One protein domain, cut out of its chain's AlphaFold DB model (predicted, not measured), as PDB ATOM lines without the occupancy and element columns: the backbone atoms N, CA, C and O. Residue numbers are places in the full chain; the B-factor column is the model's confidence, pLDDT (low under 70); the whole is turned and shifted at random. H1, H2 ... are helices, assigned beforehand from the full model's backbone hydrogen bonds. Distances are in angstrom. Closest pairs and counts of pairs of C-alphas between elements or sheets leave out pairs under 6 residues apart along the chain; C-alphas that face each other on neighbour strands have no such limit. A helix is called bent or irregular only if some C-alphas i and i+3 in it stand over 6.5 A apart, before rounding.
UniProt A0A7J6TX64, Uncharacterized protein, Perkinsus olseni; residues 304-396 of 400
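AT A GLANCE: This is residues 304 to 396 of the 400 residues of an uncharacterized protein of Perkinsus olseni (UniProt A0A7J6TX64). The long helix H4 is kinked into two arms, H4a and H4b, at 72 degrees, only just about perpendicular; after a tight link H5 folds back from H4b, making a corner with it at residues 358 to 359, and H1 packs on residues 361 to 365 of H5. Short H2 and the last residues of H7 lie at opposite ends of the length. The 93 printed residues hold seven named helices, H1 to H7 in order, and no named strand: all helix, compact, with a radius of gyration of the C-alphas of 13.9 A and spans of 43 by 29 by 19 A.

IN THESE COORDINATES: H4, residues 333 to 352, was assigned as one helix by its hydrogen bonds but is bent: C-alphas 342 and 345 are 7.9 A apart. Its arms are H4a, 333 to 342, 14.0 A, and H4b, 345 to 352, 10.5 A. H5 is 356 to 367, 16.2 A; H7 is 381 to 396, 22.7 A, ending at C-alpha 396 (2.490, 37.731, -6.618). H1, 305 to 310, begins at (-25.356, 28.691, -15.074). H2 is 316 to 319, H3 327 to 331. H6, 374 to 379, is irregular: C-alphas 375 and 378 are 8.2 A apart.

HOW THE PARTS SIT: H5 is the hub. It touches H4b with residues 358 to 359 alone, at a steep tilt of 59 degrees; the closest C-alphas, of Ile 351 and Thr 359, are 5.7 A apart. It touches H1, C-alphas of Ile 309 and Tyr 365 at 6.0 A, and only just H7, with 3 pairs within 8 A, Thr 359 and Ile 387 closest at 7.1 A. H3 is close to but not clearly touching H4a. H2 touches no helix. H6 and H7 meet only through their link. Every O i to N i+4 pair is within hydrogen-bond range in H1, H3, H4a, H4b, H5 and H7; in H6 0 of 2, and 0 of 3 O i to N i+3 pairs; H2 is too short for an O i to N i+4 pair.

THE WHOLE: The C-alphas of Ser 318 and Thr 396, the two farthest apart, are 43.6 A apart. The printed part has no cut and no long link. Its mean pLDDT is 72.3; residues 358, 361 and 363 to 396 are under 70.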
ATOM      1  N   CYS A 304     -29.582  27.692 -16.738       90.50
ATOM      2  CA  CYS A 304     -28.326  26.968 -16.808       90.50
ATOM      3  C   CYS A 304     -27.157  27.936 -16.630       90.50
ATOM      4  O   CYS A 304     -26.818  28.695 -17.539       90.50
ATOM      5  N   VAL A 305     -26.520  27.875 -15.456       85.81
ATOM      6  CA  VAL A 305     -25.356  28.691 -15.074       85.81
ATOM      7  C   VAL A 305     -24.311  28.693 -16.193       85.81
ATOM      8  O   VAL A 305     -23.798  29.741 -16.573       85.81
ATOM      9  N   ARG A 306     -24.044  27.526 -16.793       86.19
ATOM     10  CA  ARG A 306     -23.061  27.387 -17.872       86.19
ATOM     11  C   ARG A 306     -23.509  28.042 -19.183       86.19
ATOM     12  O   ARG A 306     -22.737  28.810 -19.746       86.19
ATOM     13  N   GLN A 307     -24.742  27.815 -19.641       89.88
ATOM     14  CA  GLN A 307     -25.245  28.465 -20.861       89.88
ATOM     15  C   GLN A 307     -25.374  29.991 -20.691       89.88
ATOM     16  O   GLN A 307     -25.182  30.736 -21.649       89.88
ATOM     17  N   SER A 308     -25.675  30.448 -19.474       87.00
ATOM     18  CA  SER A 308     -25.830  31.867 -19.149       87.00
ATOM     19  C   SER A 308     -24.486  32.596 -19.181       87.00
ATOM     20  O   SER A 308     -24.373  33.580 -19.901       87.00
ATOM     21  N   ILE A 309     -23.461  32.068 -18.494       80.00
ATOM     22  CA  ILE A 309     -22.109  32.660 -18.460       80.00
ATOM     23  C   ILE A 309     -21.382  32.482 -19.800       80.00
ATOM     24  O   ILE A 309     -20.863  33.439 -20.358       80.00
ATOM     25  N   THR A 310     -21.299  31.247 -20.314       80.75
ATOM     26  CA  THR A 310     -20.378  30.898 -21.417       80.75
ATOM     27  C   THR A 310     -21.055  30.777 -22.781       80.75
ATOM     28  O   THR A 310     -20.454  30.260 -23.720       80.75
ATOM     29  N   GLY A 311     -22.334  31.150 -22.899       84.56
ATOM     30  CA  GLY A 311     -23.145  31.037 -24.123       84.56
ATOM     31  C   GLY A 311     -23.494  29.605 -24.565       84.56
ATOM     32  O   GLY A 311     -24.514  29.388 -25.222       84.56
ATOM     33  N   HIS A 312     -22.679  28.628 -24.174       85.31
ATOM     34  CA  HIS A 312     -22.745  27.219 -24.532       85.31
ATOM     35  C   HIS A 312     -22.901  26.329 -23.285       85.31
ATOM     36  O   HIS A 312     -22.461  26.671 -22.189       85.31
ATOM     37  N   CYS A 313     -23.501  25.151 -23.458       90.19
ATOM     38  CA  CYS A 313     -23.541  24.082 -22.465       90.19
ATOM     39  C   CYS A 313     -23.499  22.731 -23.194       90.19
ATOM     40  O   CYS A 313     -24.290  22.503 -24.109       90.19
ATOM     41  N   GLY A 314     -22.592  21.839 -22.781       86.19
ATOM     42  CA  GLY A 314     -22.270  20.606 -23.515       86.19
ATOM     43  C   GLY A 314     -23.390  19.562 -23.599       86.19
ATOM     44  O   GLY A 314     -23.332  18.708 -24.472       86.19
ATOM     45  N   GLY A 315     -24.416  19.637 -22.741       85.06
ATOM     46  CA  GLY A 315     -25.624  18.801 -22.851       85.06
ATOM     47  C   GLY A 315     -26.704  19.374 -23.782       85.06
ATOM     48  O   GLY A 315     -27.748  18.756 -23.976       85.06
ATOM     49  N   GLY A 316     -26.506  20.577 -24.333       85.00
ATOM     50  CA  GLY A 316     -27.549  21.286 -25.075       85.00
ATOM     51  C   GLY A 316     -28.807  21.560 -24.236       85.00
ATOM     52  O   GLY A 316     -28.825  21.360 -23.024       85.00
ATOM     53  N   ALA A 317     -29.869  22.044 -24.883       82.44
ATOM     54  CA  ALA A 317     -31.145  22.336 -24.217       82.44
ATOM     55  C   ALA A 317     -31.996  21.084 -23.917       82.44
ATOM     56  O   ALA A 317     -32.972  21.178 -23.186       82.44
ATOM     57  N   SER A 318     -31.646  19.924 -24.483       83.38
ATOM     58  CA  SER A 318     -32.419  18.679 -24.378       83.38
ATOM     59  C   SER A 318     -31.865  17.662 -23.374       83.38
ATOM     60  O   SER A 318     -32.553  16.692 -23.072       83.38
ATOM     61  N   GLN A 319     -30.639  17.853 -22.865       89.69
ATOM     62  CA  GLN A 319     -30.023  16.965 -21.861       89.69
ATOM     63  C   GLN A 319     -29.571  17.707 -20.595       89.69
ATOM     64  O   GLN A 319     -29.191  17.069 -19.614       89.69
ATOM     65  N   CYS A 320     -29.588  19.045 -20.585       91.81
ATOM     66  CA  CYS A 320     -29.375  19.804 -19.358       91.81
ATOM     67  C   CYS A 320     -30.678  19.828 -18.535       91.81
ATOM     68  O   CYS A 320     -31.710  20.202 -19.084       91.81
ATOM     69  N   PRO A 321     -30.658  19.485 -17.231       91.06
ATOM     70  CA  PRO A 321     -31.839  19.588 -16.369       91.06
ATOM     71  C   PRO A 321     -32.140  21.032 -15.926       91.06
ATOM     72  O   PRO A 321     -33.110  21.254 -15.214       91.06
ATOM     73  N   MET A 322     -31.297  21.999 -16.305       91.00
ATOM     74  CA  MET A 322     -31.466  23.430 -16.037       91.00
ATOM     75  C   MET A 322     -32.083  24.121 -17.258       91.00
ATOM     76  O   MET A 322     -31.786  23.753 -18.397       91.00
ATOM     77  N   LEU A 323     -32.853  25.186 -17.042       91.44
ATOM     78  CA  LEU A 323     -33.545  25.914 -18.104       91.44
ATOM     79  C   LEU A 323     -32.561  26.612 -19.062       91.44
ATOM     80  O   LEU A 323     -31.629  27.300 -18.635       91.44
ATOM     81  N   HIS A 324     -32.760  26.436 -20.368       92.19
ATOM     82  CA  HIS A 324     -31.956  27.062 -21.421       92.19
ATOM     83  C   HIS A 324     -32.746  28.163 -22.131       92.19
ATOM     84  O   HIS A 324     -33.929  27.996 -22.415       92.19
ATOM     85  N   TYR A 325     -32.066  29.257 -22.477       89.00
ATOM     86  CA  TYR A 325     -32.680  30.442 -23.079       89.00
ATOM     87  C   TYR A 325     -32.094  30.764 -24.472       89.00
ATOM     88  O   TYR A 325     -30.892  30.536 -24.702       89.00
ATOM     89  N   PRO A 326     -32.904  31.313 -25.406       87.19
ATOM     90  CA  PRO A 326     -32.438  31.805 -26.705       87.19
ATOM     91  C   PRO A 326     -31.366  32.894 -26.581       87.19
ATOM     92  O   PRO A 326     -31.294  33.598 -25.575       87.19
ATOM     93  N   VAL A 327     -30.548  33.065 -27.626       84.25
ATOM     94  CA  VAL A 327     -29.455  34.060 -27.641       84.25
ATOM     95  C   VAL A 327     -29.978  35.476 -27.379       84.25
ATOM     96  O   VAL A 327     -29.433  36.148 -26.512       84.25
ATOM     97  N   ALA A 328     -31.068  35.877 -28.045       79.56
ATOM     98  CA  ALA A 328     -31.681  37.198 -27.888       79.56
ATOM     99  C   ALA A 328     -32.063  37.501 -26.427       79.56
ATOM    100  O   ALA A 328     -31.636  38.512 -25.876       79.56
ATOM    101  N   VAL A 329     -32.773  36.581 -25.759       82.75
ATOM    102  CA  VAL A 329     -33.152  36.737 -24.342       82.75
ATOM    103  C   VAL A 329     -31.910  36.866 -23.459       82.75
ATOM    104  O   VAL A 329     -31.832  37.773 -22.632       82.75
ATOM    105  N   ARG A 330     -30.899  36.010 -23.669       84.38
ATOM    106  CA  ARG A 330     -29.666  36.011 -22.863       84.38
ATOM    107  C   ARG A 330     -28.763  37.231 -23.072       84.38
ATOM    108  O   ARG A 330     -27.870  37.446 -22.257       84.38
ATOM    109  N   GLN A 331     -28.965  37.991 -24.145       79.88
ATOM    110  CA  GLN A 331     -28.233  39.229 -24.421       79.88
ATOM    111  C   GLN A 331     -28.890  40.473 -23.799       79.88
ATOM    112  O   GLN A 331     -28.239  41.511 -23.742       79.88
ATOM    113  N   THR A 332     -30.121  40.376 -23.279       81.00
ATOM    114  CA  THR A 332     -30.792  41.487 -22.576       81.00
ATOM    115  C   THR A 332     -30.153  41.777 -21.213       81.00
ATOM    116  O   THR A 332     -29.771  40.850 -20.495       81.00
ATOM    117  N   GLU A 333     -30.084  43.049 -20.804       77.12
ATOM    118  CA  GLU A 333     -29.559  43.417 -19.475       77.12
ATOM    119  C   GLU A 333     -30.387  42.812 -18.336       77.12
ATOM    120  O   GLU A 333     -29.823  42.314 -17.364       77.12
ATOM    121  N   ALA A 334     -31.716  42.767 -18.486       78.81
ATOM    122  CA  ALA A 334     -32.622  42.172 -17.502       78.81
ATOM    123  C   ALA A 334     -32.271  40.703 -17.205       78.81
ATOM    124  O   ALA A 334     -32.169  40.314 -16.041       78.81
ATOM    125  N   PHE A 335     -32.000  39.896 -18.240       83.81
ATOM    126  CA  PHE A 335     -31.573  38.509 -18.052       83.81
ATOM    127  C   PHE A 335     -30.207  38.408 -17.362       83.81
ATOM    128  O   PHE A 335     -30.040  37.585 -16.459       83.81
ATOM    129  N   LYS A 336     -29.229  39.235 -17.761       81.12
ATOM    130  CA  LYS A 336     -27.882  39.221 -17.159       81.12
ATOM    131  C   LYS A 336     -27.934  39.585 -15.681       81.12
ATOM    132  O   LYS A 336     -27.394  38.853 -14.855       81.12
ATOM    133  N   MET A 337     -28.623  40.676 -15.352       79.94
ATOM    134  CA  MET A 337     -28.829  41.146 -13.983       79.94
ATOM    135  C   MET A 337     -29.504  40.078 -13.127       79.94
ATOM    136  O   MET A 337     -28.978  39.720 -12.075       79.94
ATOM    137  N   TRP A 338     -30.591  39.483 -13.623       84.88
ATOM    138  CA  TRP A 338     -31.276  38.390 -12.937       84.88
ATOM    139  C   TRP A 338     -30.353  37.187 -12.683       84.88
ATOM    140  O   TRP A 338     -30.306  36.676 -11.565       84.88
ATOM    141  N   VAL A 339     -29.553  36.764 -13.670       85.94
ATOM    142  CA  VAL A 339     -28.567  35.678 -13.513       85.94
ATOM    143  C   VAL A 339     -27.468  36.026 -12.501       85.94
ATOM    144  O   VAL A 339     -27.092  35.166 -11.697       85.94
ATOM    145  N   VAL A 340     -26.968  37.266 -12.499       81.25
ATOM    146  CA  VAL A 340     -25.996  37.746 -11.503       81.25
ATOM    147  C   VAL A 340     -26.600  37.693 -10.105       81.25
ATOM    148  O   VAL A 340     -25.988  37.123  -9.206       81.25
ATOM    149  N   GLU A 341     -27.799  38.237  -9.903       79.50
ATOM    150  CA  GLU A 341     -28.456  38.274  -8.596       79.50
ATOM    151  C   GLU A 341     -28.765  36.870  -8.066       79.50
ATOM    152  O   GLU A 341     -28.409  36.546  -6.927       79.50
ATOM    153  N   LEU A 342     -29.343  36.013  -8.913       83.94
ATOM    154  CA  LEU A 342     -29.745  34.641  -8.594       83.94
ATOM    155  C   LEU A 342     -28.572  33.768  -8.118       83.94
ATOM    156  O   LEU A 342     -28.744  32.929  -7.230       83.94
ATOM    157  N   TYR A 343     -27.375  33.981  -8.677       83.81
ATOM    158  CA  TYR A 343     -26.174  33.204  -8.350       83.81
ATOM    159  C   TYR A 343     -25.125  33.959  -7.516       83.81
ATOM    160  O   TYR A 343     -24.203  33.320  -7.007       83.81
ATOM    161  N   SER A 344     -25.288  35.267  -7.291       79.75
ATOM    162  CA  SER A 344     -24.394  36.180  -6.547       79.75
ATOM    163  C   SER A 344     -23.709  35.545  -5.330       79.75
ATOM    164  O   SER A 344     -22.481  35.482  -5.245       79.75
ATOM    165  N   SER A 345     -24.510  35.012  -4.406       73.50
ATOM    166  CA  SER A 345     -24.054  34.378  -3.164       73.50
ATOM    167  C   SER A 345     -23.181  33.134  -3.382       73.50
ATOM    168  O   SER A 345     -22.227  32.913  -2.638       73.50
ATOM    169  N   PHE A 346     -23.461  32.338  -4.416       75.50
ATOM    170  CA  PHE A 346     -22.659  31.171  -4.788       75.50
ATOM    171  C   PHE A 346     -21.344  31.571  -5.469       75.50
ATOM    172  O   PHE A 346     -20.301  30.985  -5.174       75.50
ATOM    173  N   ILE A 347     -21.395  32.565  -6.361       74.31
ATOM    174  CA  ILE A 347     -20.221  33.089  -7.074       74.31
ATOM    175  C   ILE A 347     -19.228  33.641  -6.054       74.31
ATOM    176  O   ILE A 347     -18.066  33.234  -6.045       74.31
ATOM    177  N   LYS A 348     -19.714  34.497  -5.144       73.81
ATOM    178  CA  LYS A 348     -18.915  35.093  -4.074       73.81
ATOM    179  C   LYS A 348     -18.220  34.030  -3.224       73.81
ATOM    180  O   LYS A 348     -17.003  34.095  -3.099       73.81
ATOM    181  N   GLU A 349     -18.940  33.014  -2.738       73.50
ATOM    182  CA  GLU A 349     -18.339  31.953  -1.913       73.50
ATOM    183  C   GLU A 349     -17.260  31.150  -2.672       73.50
ATOM    184  O   GLU A 349     -16.258  30.739  -2.087       73.50
ATOM    185  N   ARG A 350     -17.407  30.945  -3.990       74.56
ATOM    186  CA  ARG A 350     -16.380  30.258  -4.794       74.56
ATOM    187  C   ARG A 350     -15.160  31.118  -5.105       74.56
ATOM    188  O   ARG A 350     -14.050  30.586  -5.101       74.56
ATOM    189  N   ILE A 351     -15.334  32.422  -5.318       75.88
ATOM    190  CA  ILE A 351     -14.206  33.359  -5.402       75.88
ATOM    191  C   ILE A 351     -13.504  33.423  -4.034       75.88
ATOM    192  O   ILE A 351     -12.281  33.318  -3.974       75.88
ATOM    193  N   GLU A 352     -14.259  33.484  -2.930       75.38
ATOM    194  CA  GLU A 352     -13.756  33.423  -1.548       75.38
ATOM    195  C   GLU A 352     -12.977  32.128  -1.257       75.38
ATOM    196  O   GLU A 352     -11.915  32.184  -0.631       75.38
ATOM    197  N   GLY A 353     -13.438  30.994  -1.794       77.69
ATOM    198  CA  GLY A 353     -12.751  29.699  -1.777       77.69
ATOM    199  C   GLY A 353     -11.577  29.552  -2.759       77.69
ATOM    200  O   GLY A 353     -10.903  28.526  -2.736       77.69
ATOM    201  N   GLY A 354     -11.302  30.555  -3.602       75.69
ATOM    202  CA  GLY A 354     -10.152  30.566  -4.514       75.69
ATOM    203  C   GLY A 354     -10.325  29.795  -5.830       75.69
ATOM    204  O   GLY A 354      -9.321  29.483  -6.469       75.69
ATOM    205  N   ASP A 355     -11.555  29.500  -6.269       76.94
ATOM    206  CA  ASP A 355     -11.821  28.855  -7.566       76.94
ATOM    207  C   ASP A 355     -11.540  29.830  -8.729       76.94
ATOM    208  O   ASP A 355     -12.444  30.461  -9.280       76.94
ATOM    209  N   GLN A 356     -10.262  29.950  -9.115       73.50
ATOM    210  CA  GLN A 356      -9.785  30.817 -10.205       73.50
ATOM    211  C   GLN A 356     -10.560  30.632 -11.520       73.50
ATOM    212  O   GLN A 356     -10.673  31.578 -12.298       73.50
ATOM    213  N   ARG A 357     -11.109  29.435 -11.783       72.94
ATOM    214  CA  ARG A 357     -11.893  29.166 -12.999       72.94
ATOM    215  C   ARG A 357     -13.231  29.893 -12.946       72.94
ATOM    216  O   ARG A 357     -13.647  30.467 -13.946       72.94
ATOM    217  N   VAL A 358     -13.881  29.907 -11.784       69.69
ATOM    218  CA  VAL A 358     -15.094  30.704 -11.550       69.69
ATOM    219  C   VAL A 358     -14.763  32.193 -11.598       69.69
ATOM    220  O   VAL A 358     -15.456  32.918 -12.305       69.69
ATOM    221  N   THR A 359     -13.678  32.639 -10.954       71.88
ATOM    222  CA  THR A 359     -13.240  34.047 -11.010       71.88
ATOM    223  C   THR A 359     -13.017  34.519 -12.450       71.88
ATOM    224  O   THR A 359     -13.549  35.553 -12.837       71.88
ATOM    225  N   SER A 360     -12.290  33.751 -13.268       72.00
ATOM    226  CA  SER A 360     -12.016  34.093 -14.671       72.00
ATOM    227  C   SER A 360     -13.283  34.101 -15.532       72.00
ATOM    228  O   SER A 360     -13.526  35.086 -16.222       72.00
ATOM    229  N   LEU A 361     -14.111  33.051 -15.462       69.00
ATOM    230  CA  LEU A 361     -15.331  32.949 -16.274       69.00
ATOM    231  C   LEU A 361     -16.347  34.054 -15.949       69.00
ATOM    232  O   LEU A 361     -16.991  34.572 -16.858       69.00
ATOM    233  N   TRP A 362     -16.483  34.431 -14.674       70.19
ATOM    234  CA  TRP A 362     -17.351  35.545 -14.288       70.19
ATOM    235  C   TRP A 362     -16.734  36.907 -14.594       70.19
ATOM    236  O   TRP A 362     -17.472  37.794 -15.004       70.19
ATOM    237  N   SER A 363     -15.413  37.075 -14.475       67.38
ATOM    238  CA  SER A 363     -14.732  38.316 -14.872       67.38
ATOM    239  C   SER A 363     -15.051  38.672 -16.327       67.38
ATOM    240  O   SER A 363     -15.523  39.776 -16.575       67.38
ATOM    241  N   THR A 364     -14.890  37.728 -17.264       66.31
ATOM    242  CA  THR A 364     -15.251  37.923 -18.683       66.31
ATOM    243  C   THR A 364     -16.741  38.230 -18.865       66.31
ATOM    244  O   THR A 364     -17.108  39.114 -19.629       66.31
ATOM    245  N   TYR A 365     -17.621  37.558 -18.115       67.44
ATOM    246  CA  TYR A 365     -19.063  37.827 -18.164       67.44
ATOM    247  C   TYR A 365     -19.440  39.230 -17.648       67.44
ATOM    248  O   TYR A 365     -20.402  39.821 -18.138       67.44
ATOM    249  N   PHE A 366     -18.682  39.802 -16.708       62.50
ATOM    250  CA  PHE A 366     -18.881  41.184 -16.261       62.50
ATOM    251  C   PHE A 366     -18.281  42.210 -17.240       62.50
ATOM    252  O   PHE A 366     -18.962  43.185 -17.575       62.50
ATOM    253  N   THR A 367     -17.056  41.994 -17.735       58.91
ATOM    254  CA  THR A 367     -16.378  42.931 -18.653       58.91
ATOM    255  C   THR A 367     -17.069  43.031 -20.004       58.91
ATOM    256  O   THR A 367     -17.322  44.136 -20.477       58.91
ATOM    257  N   ASP A 368     -17.412  41.894 -20.605       57.75
ATOM    258  CA  ASP A 368     -17.849  41.834 -22.004       57.75
ATOM    259  C   ASP A 368     -19.351  42.123 -22.147       57.75
ATOM    260  O   ASP A 368     -19.837  42.370 -23.252       57.75
ATOM    261  N   THR A 369     -20.097  42.070 -21.035       53.84
ATOM    262  CA  THR A 369     -21.566  42.031 -21.064       53.84
ATOM    263  C   THR A 369     -22.281  43.018 -20.144       53.84
ATOM    264  O   THR A 369     -23.483  43.169 -20.336       53.84
ATOM    265  N   ILE A 370     -21.616  43.676 -19.181       51.94
ATOM    266  CA  ILE A 370     -22.258  44.644 -18.259       51.94
ATOM    267  C   ILE A 370     -21.561  46.015 -18.259       51.94
ATOM    268  O   ILE A 370     -22.234  47.039 -18.160       51.94
ATOM    269  N   MET A 371     -20.236  46.084 -18.447       49.69
ATOM    270  CA  MET A 371     -19.500  47.367 -18.450       49.69
ATOM    271  C   MET A 371     -19.810  48.295 -19.644       49.69
ATOM    272  O   MET A 371     -19.297  49.412 -19.700       49.69
ATOM    273  N   SER A 372     -20.653  47.866 -20.586       51.53
ATOM    274  CA  SER A 372     -21.178  48.695 -21.676       51.53
ATOM    275  C   SER A 372     -22.272  49.682 -21.245       51.53
ATOM    276  O   SER A 372     -22.538  50.619 -21.994       51.53
ATOM    277  N   ASP A 373     -22.896  49.503 -20.071       46.88
ATOM    278  CA  ASP A 373     -23.951  50.393 -19.564       46.88
ATOM    279  C   ASP A 373     -23.509  51.137 -18.279       46.88
ATOM    280  O   ASP A 373     -23.257  50.509 -17.244       46.88
ATOM    281  N   PRO A 374     -23.424  52.485 -18.292       49.47
ATOM    282  CA  PRO A 374     -23.045  53.265 -17.113       49.47
ATOM    283  C   PRO A 374     -23.979  53.111 -15.902       49.47
ATOM    284  O   PRO A 374     -23.521  53.289 -14.770       49.47
ATOM    285  N   SER A 375     -25.261  52.788 -16.102       45.66
ATOM    286  CA  SER A 375     -26.288  52.797 -15.044       45.66
ATOM    287  C   SER A 375     -26.065  51.755 -13.940       45.66
ATOM    288  O   SER A 375     -26.525  51.946 -12.812       45.66
ATOM    289  N   LEU A 376     -25.312  50.687 -14.223       49.28
ATOM    290  CA  LEU A 376     -25.172  49.523 -13.344       49.28
ATOM    291  C   LEU A 376     -24.009  49.598 -12.329       49.28
ATOM    292  O   LEU A 376     -23.873  48.699 -11.507       49.28
ATOM    293  N   HIS A 377     -23.190  50.656 -12.311       47.19
ATOM    294  CA  HIS A 377     -21.903  50.663 -11.580       47.19
ATOM    295  C   HIS A 377     -21.960  50.365 -10.062       47.19
ATOM    296  O   HIS A 377     -21.193  49.539  -9.563       47.19
ATOM    297  N   ARG A 378     -22.854  51.011  -9.293       45.59
ATOM    298  CA  ARG A 378     -22.646  51.207  -7.833       45.59
ATOM    299  C   ARG A 378     -22.511  49.941  -6.974       45.59
ATOM    300  O   ARG A 378     -21.760  49.958  -6.006       45.59
ATOM    301  N   ASN A 379     -23.221  48.858  -7.294       44.38
ATOM    302  CA  ASN A 379     -23.095  47.588  -6.554       44.38
ATOM    303  C   ASN A 379     -21.954  46.698  -7.087       44.38
ATOM    304  O   ASN A 379     -21.571  45.724  -6.438       44.38
ATOM    305  N   PHE A 380     -21.417  47.021  -8.265       53.22
ATOM    306  CA  PHE A 380     -20.515  46.178  -9.046       53.22
ATOM    307  C   PHE A 380     -19.054  46.608  -8.888       53.22
ATOM    308  O   PHE A 380     -18.186  45.739  -8.853       53.22
ATOM    309  N   ASP A 381     -18.777  47.893  -8.650       51.59
ATOM    310  CA  ASP A 381     -17.433  48.394  -8.306       51.59
ATOM    311  C   ASP A 381     -16.827  47.650  -7.100       51.59
ATOM    312  O   ASP A 381     -15.641  47.313  -7.088       51.59
ATOM    313  N   HIS A 382     -17.664  47.296  -6.115       47.69
ATOM    314  CA  HIS A 382     -17.281  46.495  -4.947       47.69
ATOM    315  C   HIS A 382     -16.910  45.042  -5.304       47.69
ATOM    316  O   HIS A 382     -16.052  44.449  -4.649       47.69
ATOM    317  N   ILE A 383     -17.541  44.458  -6.328       48.88
ATOM    318  CA  ILE A 383     -17.259  43.093  -6.802       48.88
ATOM    319  C   ILE A 383     -16.015  43.100  -7.701       48.88
ATOM    320  O   ILE A 383     -15.136  42.256  -7.537       48.88
ATOM    321  N   ASN A 384     -15.900  44.083  -8.594       56.25
ATOM    322  CA  ASN A 384     -14.780  44.220  -9.522       56.25
ATOM    323  C   ASN A 384     -13.471  44.562  -8.801       56.25
ATOM    324  O   ASN A 384     -12.458  43.922  -9.077       56.25
ATOM    325  N   THR A 385     -13.492  45.474  -7.819       65.69
ATOM    326  CA  THR A 385     -12.326  45.741  -6.951       65.69
ATOM    327  C   THR A 385     -11.876  44.461  -6.242       65.69
ATOM    328  O   THR A 385     -10.710  44.087  -6.313       65.69
ATOM    329  N   TYR A 386     -12.820  43.712  -5.659       53.41
ATOM    330  CA  TYR A 386     -12.533  42.449  -4.972       53.41
ATOM    331  C   TYR A 386     -11.956  41.361  -5.900       53.41
ATOM    332  O   TYR A 386     -11.064  40.608  -5.500       53.41
ATOM    333  N   ILE A 387     -12.431  41.274  -7.148       60.94
ATOM    334  CA  ILE A 387     -11.874  40.374  -8.171       60.94
ATOM    335  C   ILE A 387     -10.456  40.813  -8.564       60.94
ATOM    336  O   ILE A 387      -9.560  39.968  -8.627       60.94
ATOM    337  N   ALA A 388     -10.235  42.113  -8.787       66.69
ATOM    338  CA  ALA A 388      -8.946  42.672  -9.191       66.69
ATOM    339  C   ALA A 388      -7.865  42.488  -8.112       66.69
ATOM    340  O   ALA A 388      -6.798  41.943  -8.408       66.69
ATOM    341  N   ASP A 389      -8.165  42.835  -6.857       64.81
ATOM    342  CA  ASP A 389      -7.271  42.636  -5.706       64.81
ATOM    343  C   ASP A 389      -6.862  41.164  -5.567       64.81
ATOM    344  O   ASP A 389      -5.695  40.836  -5.318       64.81
ATOM    345  N   ARG A 390      -7.816  40.247  -5.765       63.50
ATOM    346  CA  ARG A 390      -7.576  38.807  -5.632       63.50
ATOM    347  C   ARG A 390      -6.817  38.215  -6.822       63.50
ATOM    348  O   ARG A 390      -6.013  37.304  -6.624       63.50
ATOM    349  N   ALA A 391      -7.016  38.743  -8.030       61.19
ATOM    350  CA  ALA A 391      -6.216  38.395  -9.202       61.19
ATOM    351  C   ALA A 391      -4.758  38.864  -9.041       61.19
ATOM    352  O   ALA A 391      -3.837  38.064  -9.223       61.19
ATOM    353  N   ALA A 392      -4.544  40.109  -8.601       69.75
ATOM    354  CA  ALA A 392      -3.216  40.650  -8.302       69.75
ATOM    355  C   ALA A 392      -2.498  39.837  -7.206       69.75
ATOM    356  O   ALA A 392      -1.360  39.405  -7.400       69.75
ATOM    357  N   SER A 393      -3.198  39.530  -6.108       63.56
ATOM    358  CA  SER A 393      -2.690  38.691  -5.006       63.56
ATOM    359  C   SER A 393      -2.337  37.259  -5.436       63.56
ATOM    360  O   SER A 393      -1.498  36.603  -4.820       63.56
ATOM    361  N   SER A 394      -2.970  36.744  -6.496       56.00
ATOM    362  CA  SER A 394      -2.634  35.430  -7.049       56.00
ATOM    363  C   SER A 394      -1.401  35.472  -7.958       56.00
ATOM    364  O   SER A 394      -0.690  34.470  -8.049       56.00
ATOM    365  N   ALA A 395      -1.127  36.600  -8.619       57.59
ATOM    366  CA  ALA A 395       0.053  36.764  -9.466       57.59
ATOM    367  C   ALA A 395       1.342  36.843  -8.627       57.59
ATOM    368  O   ALA A 395       2.322  36.161  -8.933       57.59
ATOM    369  N   THR A 396       1.326  37.594  -7.517       59.78
ATOM    370  CA  THR A 396       2.490  37.731  -6.618       59.78
ATOM    371  C   THR A 396       2.963  36.388  -6.064       59.78
ATOM    372  O   THR A 396       4.162  36.119  -6.046       59.78
TER     373      THR A 396